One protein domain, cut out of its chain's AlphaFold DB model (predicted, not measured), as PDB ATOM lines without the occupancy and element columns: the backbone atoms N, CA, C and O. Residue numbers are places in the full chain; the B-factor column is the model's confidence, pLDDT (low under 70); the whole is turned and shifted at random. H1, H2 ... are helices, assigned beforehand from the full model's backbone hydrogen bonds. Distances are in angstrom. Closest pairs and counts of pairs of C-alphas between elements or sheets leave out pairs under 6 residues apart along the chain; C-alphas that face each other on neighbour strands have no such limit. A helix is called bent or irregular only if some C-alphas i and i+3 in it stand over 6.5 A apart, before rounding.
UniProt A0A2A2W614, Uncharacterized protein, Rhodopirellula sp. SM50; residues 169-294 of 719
ATOM      1  N   ARG A 169     156.070 237.476 191.716       93.69
ATOM      2  CA  ARG A 169     157.238 237.257 190.848       93.69
ATOM      3  C   ARG A 169     158.124 236.121 191.363       93.69
ATOM      4  O   ARG A 169     158.496 235.257 190.580       93.69
ATOM      5  N   ILE A 170     158.405 236.100 192.665       95.38
ATOM      6  CA  ILE A 170     159.227 235.076 193.324       95.38
ATOM      7  C   ILE A 170     158.550 233.705 193.284       95.38
ATOM      8  O   ILE A 170     159.212 232.700 193.027       95.38
ATOM      9  N   GLU A 171     157.229 233.660 193.480       94.62
ATOM     10  CA  GLU A 171     156.460 232.418 193.344       94.62
ATOM     11  C   GLU A 171     156.615 231.835 191.933       94.62
ATOM     12  O   GLU A 171     156.995 230.674 191.795       94.62
ATOM     13  N   ARG A 172     156.449 232.653 190.884       96.06
ATOM     14  CA  ARG A 172     156.600 232.201 189.491       96.06
ATOM     15  C   ARG A 172     157.995 231.658 189.194       96.06
ATOM     16  O   ARG A 172     158.105 230.651 188.498       96.06
ATOM     17  N   ILE A 173     159.036 232.312 189.715       97.00
ATOM     18  CA  ILE A 173     160.428 231.860 189.577       97.00
ATOM     19  C   ILE A 173     160.606 230.508 190.267       97.00
ATOM     20  O   ILE A 173     161.085 229.564 189.647       97.00
ATOM     21  N   SER A 174     160.156 230.390 191.518       96.19
ATOM     22  CA  SER A 174     160.257 229.155 192.303       96.19
ATOM     23  C   SER A 174     159.525 227.996 191.622       96.19
ATOM     24  O   SER A 174     160.069 226.904 191.479       96.19
ATOM     25  N   SER A 175     158.306 228.237 191.143       95.94
ATOM     26  CA  SER A 175     157.496 227.256 190.414       95.94
ATOM     27  C   SER A 175     158.108 226.878 189.061       95.94
ATOM     28  O   SER A 175     157.967 225.741 188.609       95.94
ATOM     29  N   TRP A 176     158.808 227.795 188.389       97.44
ATOM     30  CA  TRP A 176     159.549 227.481 187.168       97.44
ATOM     31  C   TRP A 176     160.816 226.663 187.450       97.44
ATOM     32  O   TRP A 176     160.987 225.618 186.828       97.44
ATOM     33  N   ILE A 177     161.637 227.058 188.428       96.94
ATOM     34  CA  ILE A 177     162.841 226.317 188.841       96.94
ATOM     35  C   ILE A 177     162.484 224.899 189.269       96.94
ATOM     36  O   ILE A 177     163.107 223.953 188.802       96.94
ATOM     37  N   ASN A 178     161.448 224.729 190.096       96.06
ATOM     38  CA  ASN A 178     161.018 223.401 190.524       96.06
ATOM     39  C   ASN A 178     160.635 222.516 189.334       96.06
ATOM     40  O   ASN A 178     161.024 221.354 189.311       96.06
ATOM     41  N   ARG A 179     159.943 223.046 188.318       96.75
ATOM     42  CA  ARG A 179     159.668 222.280 187.089       96.75
ATOM     43  C   ARG A 179     160.953 221.895 186.366       96.75
ATOM     44  O   ARG A 179     161.144 220.723 186.081       96.75
ATOM     45  N   VAL A 180     161.869 222.846 186.166       96.62
ATOM     46  CA  VAL A 180     163.167 222.563 185.534       96.62
ATOM     47  C   VAL A 180     163.956 221.523 186.321       96.62
ATOM     48  O   VAL A 180     164.604 220.696 185.705       96.62
ATOM     49  N   LEU A 181     163.904 221.519 187.654       95.38
ATOM     50  CA  LEU A 181     164.583 220.521 188.482       95.38
ATOM     51  C   LEU A 181     163.990 219.115 188.319       95.38
ATOM     52  O   LEU A 181     164.759 218.159 188.243       95.38
ATOM     53  N   HIS A 182     162.664 218.997 188.209       95.75
ATOM     54  CA  HIS A 182     161.970 217.709 188.093       95.75
ATOM     55  C   HIS A 182     161.936 217.148 186.664       95.75
ATOM     56  O   HIS A 182     161.899 215.932 186.498       95.75
ATOM     57  N   ASP A 183     161.957 218.004 185.644       93.88
ATOM     58  CA  ASP A 183     161.915 217.586 184.242       93.88
ATOM     59  C   ASP A 183     163.321 217.213 183.735       93.88
ATOM     60  O   ASP A 183     164.298 217.882 184.058       93.88
ATOM     61  N   ASP A 184     163.465 216.210 182.866       90.12
ATOM     62  CA  ASP A 184     164.773 215.813 182.293       90.12
ATOM     63  C   ASP A 184     165.326 216.795 181.234       90.12
ATOM     64  O   ASP A 184     166.345 216.542 180.591       90.12
ATOM     65  N   PHE A 185     164.656 217.928 181.025       91.06
ATOM     66  CA  PHE A 185     165.003 218.915 180.009       91.06
ATOM     67  C   PHE A 185     165.756 220.112 180.602       91.06
ATOM     68  O   PHE A 185     165.360 220.676 181.623       91.06
ATOM     69  N   LEU A 186     166.818 220.546 179.915       94.81
ATOM     70  CA  LEU A 186     167.540 221.779 180.230       94.81
ATOM     71  C   LEU A 186     167.010 222.928 179.362       94.81
ATOM     72  O   LEU A 186     167.099 222.840 178.136       94.81
ATOM     73  N   PRO A 187     166.479 224.011 179.960       96.62
ATOM     74  CA  PRO A 187     165.982 225.144 179.196       96.62
ATOM     75  C   PRO A 187     167.113 225.840 178.437       96.62
ATOM     76  O   PRO A 187     168.265 225.881 178.877       96.62
ATOM     77  N   ASP A 188     166.776 226.425 177.289       96.75
ATOM     78  CA  ASP A 188     167.716 227.242 176.533       96.75
ATOM     79  C   ASP A 188     168.049 228.556 177.268       96.75
ATOM     80  O   ASP A 188     167.422 228.933 178.264       96.75
ATOM     81  N   TYR A 189     169.088 229.248 176.796       95.50
ATOM     82  CA  TYR A 189     169.593 230.457 177.454       95.50
ATOM     83  C   TYR A 189     168.526 231.563 177.504       95.50
ATOM     84  O   TYR A 189     168.373 232.242 178.514       95.50
ATOM     85  N   SER A 190     167.735 231.695 176.434       96.69
ATOM     86  CA  SER A 190     166.638 232.666 176.345       96.69
ATOM     87  C   SER A 190     165.567 232.410 177.410       96.69
ATOM     88  O   SER A 190     165.168 233.326 178.130       96.69
ATOM     89  N   SER A 191     165.152 231.151 177.575       97.00
ATOM     90  CA  SER A 191     164.179 230.737 178.588       97.00
ATOM     91  C   SER A 191     164.705 230.974 180.003       97.00
ATOM     92  O   SER A 191     163.950 231.424 180.864       97.00
ATOM     93  N   LEU A 192     165.997 230.718 180.241       96.88
ATOM     94  CA  LEU A 192     166.655 231.017 181.513       96.88
ATOM     95  C   LEU A 192     166.614 232.525 181.817       96.88
ATOM     96  O   LEU A 192     166.169 232.925 182.894       96.88
ATOM     97  N   CYS A 193     166.979 233.382 180.863       97.44
ATOM     98  CA  CYS A 193     166.870 234.831 181.035       97.44
ATOM     99  C   CYS A 193     165.419 235.267 181.303       97.44
ATOM    100  O   CYS A 193     165.158 236.021 182.242       97.44
ATOM    101  N   GLN A 194     164.461 234.761 180.521       97.50
ATOM    102  CA  GLN A 194     163.059 235.177 180.571       97.50
ATOM    103  C   GLN A 194     162.331 234.757 181.852       97.50
ATOM    104  O   GLN A 194     161.506 235.518 182.367       97.50
ATOM    105  N   HIS A 195     162.589 233.547 182.347       97.81
ATOM    106  CA  HIS A 195     161.819 232.952 183.441       97.81
ATOM    107  C   HIS A 195     162.533 232.964 184.792       97.81
ATOM    108  O   HIS A 195     161.862 232.820 185.814       97.81
ATOM    109  N   PHE A 196     163.848 233.188 184.812       97.56
ATOM    110  CA  PHE A 196     164.632 233.269 186.040       97.56
ATOM    111  C   PHE A 196     165.218 234.664 186.265       97.56
ATOM    112  O   PHE A 196     164.825 235.334 187.219       97.56
ATOM    113  N   VAL A 197     166.085 235.147 185.372       97.94
ATOM    114  CA  VAL A 197     166.863 236.373 185.634       97.94
ATOM    115  C   VAL A 197     166.018 237.649 185.543       97.94
ATOM    116  O   VAL A 197     166.002 238.447 186.481       97.94
ATOM    117  N   LEU A 198     165.259 237.846 184.460       97.69
ATOM    118  CA  LEU A 198     164.439 239.053 184.271       97.69
ATOM    119  C   LEU A 198     163.374 239.240 185.370       97.69
ATOM    120  O   LEU A 198     163.180 240.367 185.829       97.69
ATOM    121  N   PRO A 199     162.674 238.192 185.844       97.94
ATOM    122  CA  PRO A 199     161.772 238.324 186.983       97.94
ATOM    123  C   PRO A 199     162.456 238.771 188.284       97.94
ATOM    124  O   PRO A 199     161.840 239.541 189.027       97.94
ATOM    125  N   LEU A 200     163.704 238.350 188.547       97.88
ATOM    126  CA  LEU A 200     164.491 238.834 189.692       97.88
ATOM    127  C   LEU A 200     164.853 240.310 189.527       97.88
ATOM    128  O   LEU A 200     164.636 241.094 190.448       97.88
ATOM    129  N   LEU A 201     165.318 240.710 188.341       98.19
ATOM    130  CA  LEU A 201     165.637 242.107 188.038       98.19
ATOM    131  C   LEU A 201     164.420 243.023 188.198       98.19
ATOM    132  O   LEU A 201     164.523 244.071 188.825       98.19
ATOM    133  N   ARG A 202     163.235 242.591 187.752       97.88
ATOM    134  CA  ARG A 202     161.974 243.329 187.964       97.88
ATOM    135  C   ARG A 202     161.564 243.415 189.431       97.88
ATOM    136  O   ARG A 202     160.898 244.370 189.828       97.88
ATOM    137  N   GLN A 203     161.895 242.406 190.238       97.38
ATOM    138  CA  GLN A 203     161.670 242.481 191.680       97.38
ATOM    139  C   GLN A 203     162.624 243.498 192.322       97.38
ATOM    140  O   GLN A 203     162.181 244.305 193.132       97.38
ATOM    141  N   LEU A 204     163.893 243.516 191.911       97.75
ATOM    142  CA  LEU A 204     164.879 244.500 192.365       97.75
ATOM    143  C   LEU A 204     164.525 245.917 191.922       97.75
ATOM    144  O   LEU A 204     164.646 246.836 192.719       97.75
ATOM    145  N   GLU A 205     164.030 246.101 190.701       97.94
ATOM    146  CA  GLU A 205     163.532 247.391 190.216       97.94
ATOM    147  C   GLU A 205     162.377 247.902 191.088       97.94
ATOM    148  O   GLU A 205     162.347 249.074 191.457       97.94
ATOM    149  N   CYS A 206     161.464 247.011 191.480       96.81
ATOM    150  CA  CYS A 206     160.350 247.334 192.368       96.81
ATOM    151  C   CYS A 206     160.812 247.737 193.781       96.81
ATOM    152  O   CYS A 206     160.171 248.577 194.407       96.81
ATOM    153  N   ASP A 207     161.885 247.127 194.293       97.62
ATOM    154  CA  ASP A 207     162.339 247.273 195.685       97.62
ATOM    155  C   ASP A 207     163.480 248.289 195.884       97.62
ATOM    156  O   ASP A 207     163.632 248.830 196.978       97.62
ATOM    157  N   LEU A 208     164.297 248.539 194.857       96.44
ATOM    158  CA  LEU A 208     165.474 249.421 194.891       96.44
ATOM    159  C   LEU A 208     165.398 250.581 193.887       96.44
ATOM    160  O   LEU A 208     166.251 251.471 193.937       96.44
ATOM    161  N   GLY A 209     164.420 250.565 192.979       96.50
ATOM    162  CA  GLY A 209     164.301 251.494 191.859       96.50
ATOM    163  C   GLY A 209     165.023 251.021 190.593       96.50
ATOM    164  O   GLY A 209     165.817 250.078 190.605       96.50
ATOM    165  N   SER A 210     164.763 251.717 189.482       96.88
ATOM    166  CA  SER A 210     165.286 251.370 188.152       96.88
ATOM    167  C   SER A 210     166.809 251.432 188.065       96.88
ATOM    168  O   SER A 210     167.431 250.517 187.541       96.88
ATOM    169  N   GLN A 211     167.429 252.466 188.639       96.88
ATOM    170  CA  GLN A 211     168.871 252.681 188.507       96.88
ATOM    171  C   GLN A 211     169.719 251.527 189.095       96.88
ATOM    172  O   GLN A 211     170.593 251.029 188.384       96.88
ATOM    173  N   PRO A 212     169.518 251.051 190.345       97.00
ATOM    174  CA  PRO A 212     170.253 249.884 190.841       97.00
ATOM    175  C   PRO A 212     169.955 248.598 190.065       97.00
ATOM    176  O   PRO A 212     170.873 247.810 189.853       97.00
ATOM    177  N   ALA A 213     168.709 248.388 189.627       97.81
ATOM    178  CA  ALA A 213     168.338 247.207 188.848       97.81
ATOM    179  C   ALA A 213     169.056 247.166 187.490       97.81
ATOM    180  O   ALA A 213     169.635 246.138 187.145       97.81
ATOM    181  N   GLU A 214     169.128 248.298 186.787       97.94
ATOM    182  CA  GLU A 214     169.850 248.434 185.516       97.94
ATOM    183  C   GLU A 214     171.360 248.173 185.682       97.94
ATOM    184  O   GLU A 214     171.984 247.486 184.872       97.94
ATOM    185  N   MET A 215     171.972 248.654 186.773       98.06
ATOM    186  CA  MET A 215     173.381 248.356 187.076       98.06
ATOM    187  C   MET A 215     173.618 246.855 187.269       98.06
ATOM    188  O   MET A 215     174.641 246.330 186.834       98.06
ATOM    189  N   ILE A 216     172.699 246.160 187.940       98.19
ATOM    190  CA  ILE A 216     172.787 244.716 188.180       98.19
ATOM    191  C   ILE A 216     172.591 243.946 186.873       98.19
ATOM    192  O   ILE A 216     173.358 243.029 186.592       98.19
ATOM    193  N   GLU A 217     171.624 244.345 186.049       98.25
ATOM    194  CA  GLU A 217     171.368 243.756 184.735       98.25
ATOM    195  C   GLU A 217     172.606 243.801 183.829       98.25
ATOM    196  O   GLU A 217     173.019 242.772 183.285       98.25
ATOM    197  N   ARG A 218     173.269 244.963 183.747       98.00
ATOM    198  CA  ARG A 218     174.508 245.136 182.966       98.00
ATOM    199  C   ARG A 218     175.672 244.312 183.516       98.00
ATOM    200  O   ARG A 218     176.481 243.808 182.743       98.00
ATOM    201  N   ARG A 219     175.745 244.111 184.838       96.94
ATOM    202  CA  ARG A 219     176.734 243.202 185.455       96.94
ATOM    203  C   ARG A 219     176.440 241.726 185.194       96.94
ATOM    204  O   ARG A 219     177.374 240.932 185.181       96.94
ATOM    205  N   LEU A 220     175.175 241.349 185.029       97.06
ATOM    206  CA  LEU A 220     174.793 239.973 184.705       97.06
ATOM    207  C   LEU A 220     175.064 239.640 183.234       97.06
ATOM    208  O   LEU A 220     175.443 238.507 182.935       97.06
ATOM    209  N   GLY A 221     174.919 240.623 182.339       96.25
ATOM    210  CA  GLY A 221     175.076 240.425 180.899       96.25
ATOM    211  C   GLY A 221     173.893 239.662 180.292       96.25
ATOM    212  O   GLY A 221     174.068 238.665 179.595       96.25
ATOM    213  N   VAL A 222     172.665 240.078 180.622       92.94
ATOM    214  CA  VAL A 222     171.442 239.392 180.161       92.94
ATOM    215  C   VAL A 222     171.255 239.535 178.647       92.94
ATOM    216  O   VAL A 222     170.990 238.543 177.968       92.94
ATOM    217  N   GLU A 223     171.424 240.750 178.119       89.81
ATOM    218  CA  GLU A 223     171.267 241.068 176.689       89.81
ATOM    219  C   GLU A 223     172.605 241.279 175.957       89.81
ATOM    220  O   GLU A 223     172.658 241.276 174.726       89.81
ATOM    221  N   SER A 224     173.696 241.449 176.703       92.62
ATOM    222  CA  SER A 224     175.038 241.737 176.192       92.62
ATOM    223  C   SER A 224     176.107 241.003 176.997       92.62
ATOM    224  O   SER A 224     175.817 240.398 178.024       92.62
ATOM    225  N   GLU A 225     177.368 241.101 176.576       93.25
ATOM    226  CA  GLU A 225     178.472 240.705 177.452       93.25
ATOM    227  C   GLU A 225     178.423 241.498 178.776       93.25
ATOM    228  O   GLU A 225     178.037 242.674 178.765       93.25
ATOM    229  N   PRO A 226     178.794 240.881 179.911       96.00
ATOM    230  CA  PRO A 226     178.806 241.538 181.211       96.00
ATOM    231  C   PRO A 226     179.738 242.732 181.238       96.00
ATOM    232  O   PRO A 226     180.905 242.651 180.845       96.00
ATOM    233  N   GLU A 227     179.250 243.821 181.805       97.44
ATOM    234  CA  GLU A 227     180.047 245.018 181.978       97.44
ATOM    235  C   GLU A 227     180.804 245.028 183.307       97.44
ATOM    236  O   GLU A 227     180.320 244.615 184.366       97.44
ATOM    237  N   THR A 228     182.019 245.565 183.262       95.25
ATOM    238  CA  THR A 228     182.832 245.803 184.454       95.25
ATOM    239  C   THR A 228     182.270 246.962 185.279       95.25
ATOM    240  O   THR A 228     181.641 247.886 184.762       95.25
ATOM    241  N   LEU A 229     182.584 246.990 186.581       94.31
ATOM    242  CA  LEU A 229     182.192 248.106 187.456       94.31
ATOM    243  C   LEU A 229     182.691 249.474 186.954       94.31
ATOM    244  O   LEU A 229     182.086 250.487 187.285       94.31
ATOM    245  N   GLN A 230     183.793 249.507 186.195       95.81
ATOM    246  CA  GLN A 230     184.352 250.731 185.620       95.81
ATOM    247  C   GLN A 230     183.493 251.260 184.462       95.81
ATOM    248  O   GLN A 230     183.158 252.438 184.453       95.81
ATOM    249  N   GLN A 231     183.084 250.387 183.537       97.38
ATOM    250  CA  GLN A 231     182.219 250.760 182.408       97.38
ATOM    251  C   GLN A 231     180.858 251.274 182.894       97.38
ATOM    252  O   GLN A 231     180.366 252.311 182.445       97.38
ATOM    253  N   ILE A 232     180.285 250.600 183.897       97.75
ATOM    254  CA  ILE A 232     179.023 251.026 184.508       97.75
ATOM    255  C   ILE A 232     179.203 252.379 185.211       97.75
ATOM    256  O   ILE A 232     178.401 253.286 184.999       97.75
ATOM    257  N   ALA A 233     180.272 252.547 185.997       96.50
ATOM    258  CA  ALA A 233     180.598 253.807 186.670       96.50
ATOM    259  C   ALA A 233     180.668 254.997 185.696       96.50
ATOM    260  O   ALA A 233     180.060 256.032 185.959       96.50
ATOM    261  N   GLU A 234     181.331 254.824 184.551       97.62
ATOM    262  CA  GLU A 234     181.430 255.844 183.499       97.62
ATOM    263  C   GLU A 234     180.065 256.192 182.894       97.62
ATOM    264  O   GLU A 234     179.756 257.365 182.707       97.62
ATOM    265  N   SER A 235     179.218 255.193 182.637       97.62
ATOM    266  CA  SER A 235     177.901 255.426 182.028       97.62
ATOM    267  C   SER A 235     176.889 256.121 182.948       97.62
ATOM    268  O   SER A 235     176.022 256.841 182.460       97.62
ATOM    269  N   PHE A 236     176.999 255.925 184.266       96.75
ATOM    270  CA  PHE A 236     176.109 256.537 185.260       96.75
ATOM    271  C   PHE A 236     176.686 257.808 185.900       96.75
ATOM    272  O   PHE A 236     176.031 258.379 186.769       96.75
ATOM    273  N   ASP A 237     177.894 258.232 185.511       97.00
ATOM    274  CA  ASP A 237     178.647 259.323 186.150       97.00
ATOM    275  C   ASP A 237     178.789 259.133 187.677       97.00
ATOM    276  O   ASP A 237     178.558 260.022 188.498       97.00
ATOM    277  N   LEU A 238     179.130 257.907 188.083       97.12
ATOM    278  CA  LEU A 238     179.316 257.517 189.479       97.12
ATOM    279  C   LEU A 238     180.699 256.909 189.692       97.12
ATOM    280  O   LEU A 238     181.355 256.440 188.773       97.12
ATOM    281  N   THR A 239     181.157 256.858 190.941       97.12
ATOM    282  CA  THR A 239     182.397 256.142 191.258       97.12
ATOM    283  C   THR A 239     182.169 254.630 191.274       97.12
ATOM    284  O   THR A 239     181.101 254.151 191.660       97.12
ATOM    285  N   ARG A 240     183.214 253.853 190.959       95.81
ATOM    286  CA  ARG A 240     183.207 252.380 191.055       95.81
ATOM    287  C   ARG A 240     182.702 251.873 192.410       95.81
ATOM    288  O   ARG A 240     181.931 250.921 192.486       95.81
ATOM    289  N   GLU A 241     183.129 252.534 193.484       93.62
ATOM    290  CA  GLU A 241     182.716 252.199 194.847       93.62
ATOM    291  C   GLU A 241     181.226 252.474 195.078       93.62
ATOM    292  O   GLU A 241     180.553 251.697 195.754       93.62
ATOM    293  N   ARG A 242     180.674 253.532 194.474       96.81
ATOM    294  CA  ARG A 242     179.242 253.808 194.568       96.81
ATOM    295  C   ARG A 242     178.411 252.743 193.853       96.81
ATOM    296  O   ARG A 242     177.411 252.310 194.418       96.81
ATOM    297  N   ILE A 243     178.841 252.280 192.678       96.50
ATOM    298  CA  ILE A 243     178.197 251.153 191.979       96.50
ATOM    299  C   ILE A 243     178.227 249.893 192.851       96.50
ATOM    300  O   ILE A 243     177.204 249.230 193.024       96.50
ATOM    301  N   ARG A 244     179.373 249.589 193.473       93.62
ATOM    302  CA  ARG A 244     179.498 248.456 194.403       93.62
ATOM    303  C   ARG A 244     178.496 248.562 195.554       93.62
ATOM    304  O   ARG A 244     177.750 247.626 195.795       93.62
ATOM    305  N   GLN A 245     178.413 249.718 196.213       93.75
ATOM    306  CA  GLN A 245     177.465 249.941 197.313       93.75
ATOM    307  C   GLN A 245     175.997 249.817 196.894       93.75
ATOM    308  O   GLN A 245     175.188 249.343 197.685       93.75
ATOM    309  N   LEU A 246     175.637 250.272 195.690       95.31
ATOM    310  CA  LEU A 246     174.267 250.168 195.184       95.31
ATOM    311  C   LEU A 246     173.907 248.722 194.827       95.31
ATOM    312  O   LEU A 246     172.827 248.266 195.188       95.31
ATOM    313  N   THR A 247     174.823 247.996 194.182       95.44
ATOM    314  CA  THR A 247     174.616 246.591 193.788       95.44
ATOM    315  C   THR A 247     174.636 245.632 194.981       95.44
ATOM    316  O   THR A 247     173.847 244.695 195.004       95.44
ATOM    317  N   LEU A 248     175.418 245.919 196.031       94.75
ATOM    318  CA  LEU A 248     175.424 245.154 197.291       94.75
ATOM    319  C   LEU A 248     174.094 245.193 198.060       94.75
ATOM    320  O   LEU A 248     173.927 244.457 199.023       94.75
ATOM    321  N   ARG A 249     173.130 246.028 197.652       95.94
ATOM    322  CA  ARG A 249     171.784 246.016 198.241       95.94
ATOM    323  C   ARG A 249     170.925 244.868 197.714       95.94
ATOM    324  O   ARG A 249     169.914 244.561 198.332       95.94
ATOM    325  N   ALA A 250     171.284 244.261 196.583       97.38
ATOM    326  CA  ALA A 250     170.476 243.220 195.961       97.38
ATOM    327  C   ALA A 250     170.390 241.933 196.801       97.38
ATOM    328  O   ALA A 250     169.265 241.469 197.003       97.38
ATOM    329  N   PRO A 251     171.499 241.416 197.375       97.06
ATOM    330  CA  PRO A 251     171.443 240.284 198.299       97.06
ATOM    331  C   PRO A 251     170.540 240.523 199.502       97.06
ATOM    332  O   PRO A 251     169.747 239.661 199.858       97.06
ATOM    333  N   GLU A 252     170.566 241.728 200.069       96.38
ATOM    334  CA  GLU A 252     169.717 242.083 201.212       96.38
ATOM    335  C   GLU A 252     168.223 242.068 200.857       96.38
ATOM    336  O   GLU A 252     167.383 241.668 201.663       96.38
ATOM    337  N   VAL A 253     167.875 242.495 199.637       97.50
ATOM    338  CA  VAL A 253     166.497 242.398 199.137       97.50
ATOM    339  C   VAL A 253     166.104 240.938 198.950       97.50
ATOM    340  O   VAL A 253     165.015 240.547 199.371       97.50
ATOM    341  N   MET A 254     166.971 240.119 198.351       97.50
ATOM    342  CA  MET A 254     166.678 238.702 198.128       97.50
ATOM    343  C   MET A 254     166.594 237.904 199.427       97.50
ATOM    344  O   MET A 254     165.725 237.044 199.537       97.50
ATOM    345  N   GLU A 255     167.390 238.231 200.443       96.25
ATOM    346  CA  GLU A 255     167.299 237.621 201.773       96.25
ATOM    347  C   GLU A 255     165.907 237.823 202.398       96.25
ATOM    348  O   GLU A 255     165.364 236.928 203.045       96.25
ATOM    349  N   VAL A 256     165.280 238.976 202.152       96.12
ATOM    350  CA  VAL A 256     163.951 239.309 202.682       96.12
ATOM    351  C   VAL A 256     162.829 238.772 201.789       96.12
ATOM    352  O   VAL A 256     161.845 238.215 202.286       96.12
ATOM    353  N   ARG A 257     162.950 238.942 200.467       96.25
ATOM    354  CA  ARG A 257     161.910 238.571 199.492       96.25
ATOM    355  C   ARG A 257     161.878 237.076 199.189       96.25
ATOM    356  O   ARG A 257     160.794 236.543 198.944       96.25
ATOM    357  N   TRP A 258     163.034 236.414 199.191       96.06
ATOM    358  CA  TRP A 258     163.182 235.008 198.826       96.06
ATOM    359  C   TRP A 258     164.326 234.301 199.586       96.06
ATOM    360  O   TRP A 258     165.289 233.831 198.973       96.06
ATOM    361  N   PRO A 259     164.223 234.168 200.920       93.25
ATOM    362  CA  PRO A 259     165.274 233.554 201.740       93.25
ATOM    363  C   PRO A 259     165.573 232.096 201.363       93.25
ATOM    364  O   PRO A 259     166.692 231.619 201.545       93.25
ATOM    365  N   GLU A 260     164.582 231.373 200.841       92.81
ATOM    366  CA  GLU A 260     164.725 229.987 200.390       92.81
ATOM    367  C   GLU A 260     165.458 229.870 199.040       92.81
ATOM    368  O   GLU A 260     165.886 228.774 198.675       92.81
ATOM    369  N   GLY A 261     165.619 230.981 198.309       92.94
ATOM    370  CA  GLY A 261     166.204 231.009 196.970       92.94
ATOM    371  C   GLY A 261     167.621 230.450 196.925       92.94
ATOM    372  O   GLY A 261     167.913 229.652 196.044       92.94
ATOM    373  N   LYS A 262     168.462 230.761 197.921       88.31
ATOM    374  CA  LYS A 262     169.846 230.256 197.988       88.31
ATOM    375  C   LYS A 262     169.928 228.728 197.881       88.31
ATOM    376  O   LYS A 262     170.701 228.214 197.092       88.31
ATOM    377  N   HIS A 263     169.060 228.015 198.598       87.50
ATOM    378  CA  HIS A 263     169.077 226.552 198.638       87.50
ATOM    379  C   HIS A 263     168.514 225.936 197.360       87.50
ATOM    380  O   HIS A 263     169.061 224.972 196.843       87.50
ATOM    381  N   LEU A 264     167.427 226.506 196.833       90.50
ATOM    382  CA  LEU A 264     166.846 226.039 195.572       90.50
ATOM    383  C   LEU A 264     167.801 226.258 194.396       90.50
ATOM    384  O   LEU A 264     167.798 225.481 193.442       90.50
ATOM    385  N   LEU A 265     168.596 227.326 194.449       92.75
ATOM    386  CA  LEU A 265     169.529 227.665 193.390       92.75
ATOM    387  C   LEU A 265     170.813 226.834 193.414       92.75
ATOM    388  O   LEU A 265     171.405 226.682 192.350       92.75
ATOM    389  N   ASP A 266     171.192 226.242 194.549       86.25
ATOM    390  CA  ASP A 266     172.294 225.272 194.613       86.25
ATOM    391  C   ASP A 266     171.967 224.022 193.772       86.25
ATOM    392  O   ASP A 266     172.711 223.673 192.853       86.25
ATOM    393  N   ASP A 267     170.801 223.407 194.004       89.31
ATOM    394  CA  ASP A 267     170.332 222.249 193.223       89.31
ATOM    395  C   ASP A 267     170.158 222.609 191.740       89.31
ATOM    396  O   ASP A 267     170.494 221.838 190.834       89.31
ATOM    397  N   PHE A 268     169.638 223.813 191.483       93.50
ATOM    398  CA  PHE A 268     169.464 224.333 190.132       93.50
ATOM    399  C   PHE A 268     170.811 224.492 189.426       93.50
ATOM    400  O   PHE A 268     170.956 224.044 188.292       93.50
ATOM    401  N   PHE A 269     171.812 225.064 190.092       92.69
ATOM    402  CA  PHE A 269     173.155 225.238 189.555       92.69
ATOM    403  C   PHE A 269     173.832 223.897 189.249       92.69
ATOM    404  O   PHE A 269     174.343 223.718 188.141       92.69
ATOM    405  N   GLU A 270     173.770 222.926 190.166       86.75
ATOM    406  CA  GLU A 270     174.367 221.597 189.968       86.75
ATOM    407  C   GLU A 270     173.768 220.850 188.771       86.75
ATOM    408  O   GLU A 270     174.488 220.161 188.035       86.75
ATOM    409  N   LYS A 271     172.470 221.039 188.508       91.50
ATOM    410  CA  LYS A 271     171.812 220.460 187.334       91.50
ATOM    411  C   LYS A 271     172.411 220.962 186.018       91.50
ATOM    412  O   LYS A 271     172.672 220.154 185.129       91.50
ATOM    413  N   PHE A 272     172.665 222.267 185.887       92.62
ATOM    414  CA  PHE A 272     173.321 222.812 184.688       92.62
ATOM    415  C   PHE A 272     174.806 222.468 184.649       92.62
ATOM    416  O   PHE A 272     175.310 222.134 183.581       92.62
ATOM    417  N   ARG A 273     175.499 222.496 185.795       86.88
ATOM    418  CA  ARG A 273     176.931 222.166 185.885       86.88
ATOM    419  C   ARG A 273     177.229 220.741 185.428       86.88
ATOM    420  O   ARG A 273     178.244 220.496 184.786       86.88
ATOM    421  N   SER A 274     176.325 219.810 185.720       84.00
ATOM    422  CA  SER A 274     176.439 218.409 185.301       84.00
ATOM    423  C   SER A 274     176.270 218.206 183.787       84.00
ATOM    424  O   SER A 274     176.566 217.126 183.276       84.00
ATOM    425  N   SER A 275     175.805 219.228 183.060       85.81
ATOM    426  CA  SER A 275     175.628 219.200 181.612       85.81
ATOM    427  C   SER A 275     176.799 219.879 180.906       85.81
ATOM    428  O   SER A 275     176.972 221.094 180.987       85.81
ATOM    429  N   GLY A 276     177.605 219.095 180.183       75.44
ATOM    430  CA  GLY A 276     178.833 219.576 179.534       75.44
ATOM    431  C   GLY A 276     178.629 220.705 178.512       75.44
ATOM    432  O   GLY A 276     179.539 221.500 178.303       75.44
ATOM    433  N   ASP A 277     177.431 220.826 177.933       82.94
ATOM    434  CA  ASP A 277     177.133 221.804 176.876       82.94
ATOM    435  C   ASP A 277     176.585 223.145 177.410       82.94
ATOM    436  O   ASP A 277     176.367 224.087 176.646       82.94
ATOM    437  N   ALA A 278     176.369 223.274 178.725       88.06
ATOM    438  CA  ALA A 278     175.644 224.396 179.333       88.06
ATOM    439  C   ALA A 278     176.544 225.512 179.910       88.06
ATOM    440  O   ALA A 278     176.132 226.235 180.817       88.06
ATOM    441  N   VAL A 279     177.763 225.696 179.388       87.38
ATOM    442  CA  VAL A 279     178.771 226.627 179.947       87.38
ATOM    443  C   VAL A 279     178.227 228.050 180.143       87.38
ATOM    444  O   VAL A 279     178.414 228.652 181.201       87.38
ATOM    445  N   ARG A 280     177.501 228.591 179.153       92.06
ATOM    446  CA  ARG A 280     176.915 229.944 179.239       92.06
ATOM    447  C   ARG A 280     175.824 230.052 180.307       92.06
ATOM    448  O   ARG A 280     175.738 231.075 180.979       92.06
ATOM    449  N   HIS A 281     175.004 229.015 180.475       94.75
ATOM    450  CA  HIS A 281     173.963 228.970 181.506       94.75
ATOM    451  C   HIS A 281     174.566 228.911 182.901       94.75
ATOM    452  O   HIS A 281     174.157 229.679 183.766       94.75
ATOM    453  N   VAL A 282     175.557 228.035 183.096       93.25
ATOM    454  CA  VAL A 282     176.285 227.888 184.364       93.25
ATOM    455  C   VAL A 282     176.872 229.232 184.780       93.25
ATOM    456  O   VAL A 282     176.680 229.659 185.913       93.25
ATOM    457  N   GLU A 283     177.503 229.948 183.850       92.25
ATOM    458  CA  GLU A 283     178.105 231.248 184.136       92.25
ATOM    459  C   GLU A 283     177.066 232.331 184.485       92.25
ATOM    460  O   GLU A 283     177.276 233.104 185.422       92.25
ATOM    461  N   LEU A 284     175.919 232.371 183.797       95.75
ATOM    462  CA  LEU A 284     174.829 233.295 184.132       95.75
ATOM    463  C   LEU A 284     174.233 232.996 185.517       95.75
ATOM    464  O   LEU A 284     174.030 233.918 186.310       95.75
ATOM    465  N   ILE A 285     173.973 231.721 185.830       95.50
ATOM    466  CA  ILE A 285     173.439 231.303 187.137       95.50
ATOM    467  C   ILE A 285     174.445 231.640 188.240       95.50
ATOM    468  O   ILE A 285     174.059 232.225 189.248       95.50
ATOM    469  N   ARG A 286     175.735 231.363 188.019       92.94
ATOM    470  CA  ARG A 286     176.824 231.680 188.954       92.94
ATOM    471  C   ARG A 286     176.877 233.168 189.285       92.94
ATOM    472  O   ARG A 286     176.880 233.532 190.455       92.94
ATOM    473  N   ARG A 287     176.863 234.040 188.270       94.44
ATOM    474  CA  ARG A 287     176.833 235.500 188.480       94.44
ATOM    475  C   ARG A 287     175.554 235.954 189.171       94.44
ATOM    476  O   ARG A 287     175.593 236.886 189.962       94.44
ATOM    477  N   THR A 288     174.426 235.307 188.881       96.25
ATOM    478  CA  THR A 288     173.153 235.601 189.551       96.25
ATOM    479  C   THR A 288     173.229 235.249 191.038       96.25
ATOM    480  O   THR A 288     172.825 236.059 191.866       96.25
ATOM    481  N   LEU A 289     173.792 234.089 191.385       94.12
ATOM    482  CA  LEU A 289     174.033 233.659 192.766       94.12
ATOM    483  C   LEU A 289     174.967 234.615 193.520       94.12
ATOM    484  O   LEU A 289     174.619 235.079 194.605       94.12
ATOM    485  N   ASP A 290     176.092 234.974 192.902       91.88
ATOM    486  CA  ASP A 290     177.081 235.899 193.465       91.88
ATOM    487  C   ASP A 290     176.475 237.296 193.700       91.88
ATOM    488  O   ASP A 290     176.476 237.824 194.810       91.88
ATOM    489  N   LEU A 291     175.852 237.883 192.674       94.94
ATOM    490  CA  LEU A 291     175.344 239.255 192.746       94.94
ATOM    491  C   LEU A 291     174.068 239.407 193.567       94.94
ATOM    492  O   LEU A 291     173.858 240.476 194.143       94.94
ATOM    493  N   LEU A 292     173.183 238.407 193.552       96.81
ATOM    494  CA  LEU A 292     171.838 238.534 194.117       96.81
ATOM    495  C   LEU A 292     171.628 237.755 195.405       96.81
ATOM    496  O   LEU A 292     170.641 238.026 196.071       96.81
ATOM    497  N   PHE A 293     172.488 236.804 195.757       94.50
ATOM    498  CA  PHE A 293     172.299 235.982 196.955       94.50
ATOM    499  C   PHE A 293     173.519 235.974 197.878       94.50
ATOM    500  O   PHE A 293     173.437 235.362 198.941       94.50
ATOM    501  N   ASP A 294     174.611 236.658 197.502       90.06
ATOM    502  CA  ASP A 294     175.893 236.640 198.228       90.06
ATOM    503  C   ASP A 294     176.379 235.203 198.483       90.06
ATOM    504  O   ASP A 294     176.971 234.867 199.508       90.06
TER     505      ASP A 294
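What this domain is: This is residues 169 to 294 of the 719 residues of an uncharacterized protein of Rhodopirellula sp. SM50 (UniProt A0A2A2W614). Two layers of helices make an elongated slab: H1, H2 and H3 stand side by side in one layer, running alternately opposite ways, and the hairpin of H7 and H8 packs over them as the other layer. H6 crosses the ends of H2 and H8, and the short helices H4 and H5 sit by H3 at one end of the long axis. The printed part has 126 residues with eight named helices, H1 to H8 in order along the chain, and no named strand; the class is all helix. It is compact, with a radius of gyration of the C-alphas of 14.4 A, and spans 46 by 30 by 20 A.

Where its parts are: The longest helix, H2, covers residues 189 to 208 and measures 26.1 A, from C-alpha 189 at (169.593, 230.457, 177.454) to C-alpha 208 at (165.474, 249.421, 194.891). It has a kink of 29 degrees near residue 198, and is only just irregular: C-alphas 195 and 198 are 6.7 A apart. H1, residues 169 to 182, measures 20.3 A and begins at C-alpha 169 (157.238, 237.257, 190.848). H3 covers residues 210 to 220, 15.2 A. H4 is residues 229 to 236, H5 residues 240 to 247 and H6 residues 249 to 257. H7, residues 261 to 273, measures 17.8 A. H8, residues 279 to 293, measures 20.5 A and ends at C-alpha 293 (172.299, 235.982, 196.955).

How they stand to each other: H1, H2, H3, H7 and H8 form a bundle, a group of helices packed together. H1 and H2 are a hairpin at a shallow tilt of 27 degrees, closest at the C-alphas of Ile 173 and Phe 196, 5.7 A. H2 and H3 are another, at 33 degrees, only just short of steep, closest at Glu 205 and Ala 213, C-alphas 5.0 A apart. H8 touches H2, with residues 189 to 197 of H2 alone, at a shallow tilt of 15 degrees, the same way; the C-alphas of Tyr 189 and His 281 are closest, 6.1 A. H7 and H8 are a hairpin at 15 degrees, closest at the C-alphas of Phe 272 and Val 282, 5.9 A. H7 touches H1 at a steep tilt of 39 degrees, with C-alphas of Leu 181 and Phe 268 closest, 6.4 A. H6 touches H8, with residues 291 to 293 of H8 alone, about perpendicular at 83 degrees, closest at the C-alphas of Pro 251 and Leu 292, 4.6 A. H5 touches H3 at 76 degrees, about perpendicular, closest at the C-alphas of Pro 212 and Leu 246, 5.9 A. H4 and H5 touch, closest at the C-alphas of Ala 233 and Arg 240, 5.3 A. H1 and H3 are apart. Every O i to N i+4 pair is within hydrogen-bond range in H1, H3, H4, H5, H6 and H8; in H2 it is 14 of 16 and in H7 8 of 9.

The domain as a whole: The C-alphas farthest apart, of Asp 184 and Asp 237, are 45.8 A apart. The printed part has no cut and no long link. Its mean pLDDT is 94.7, and no printed residue is under 70.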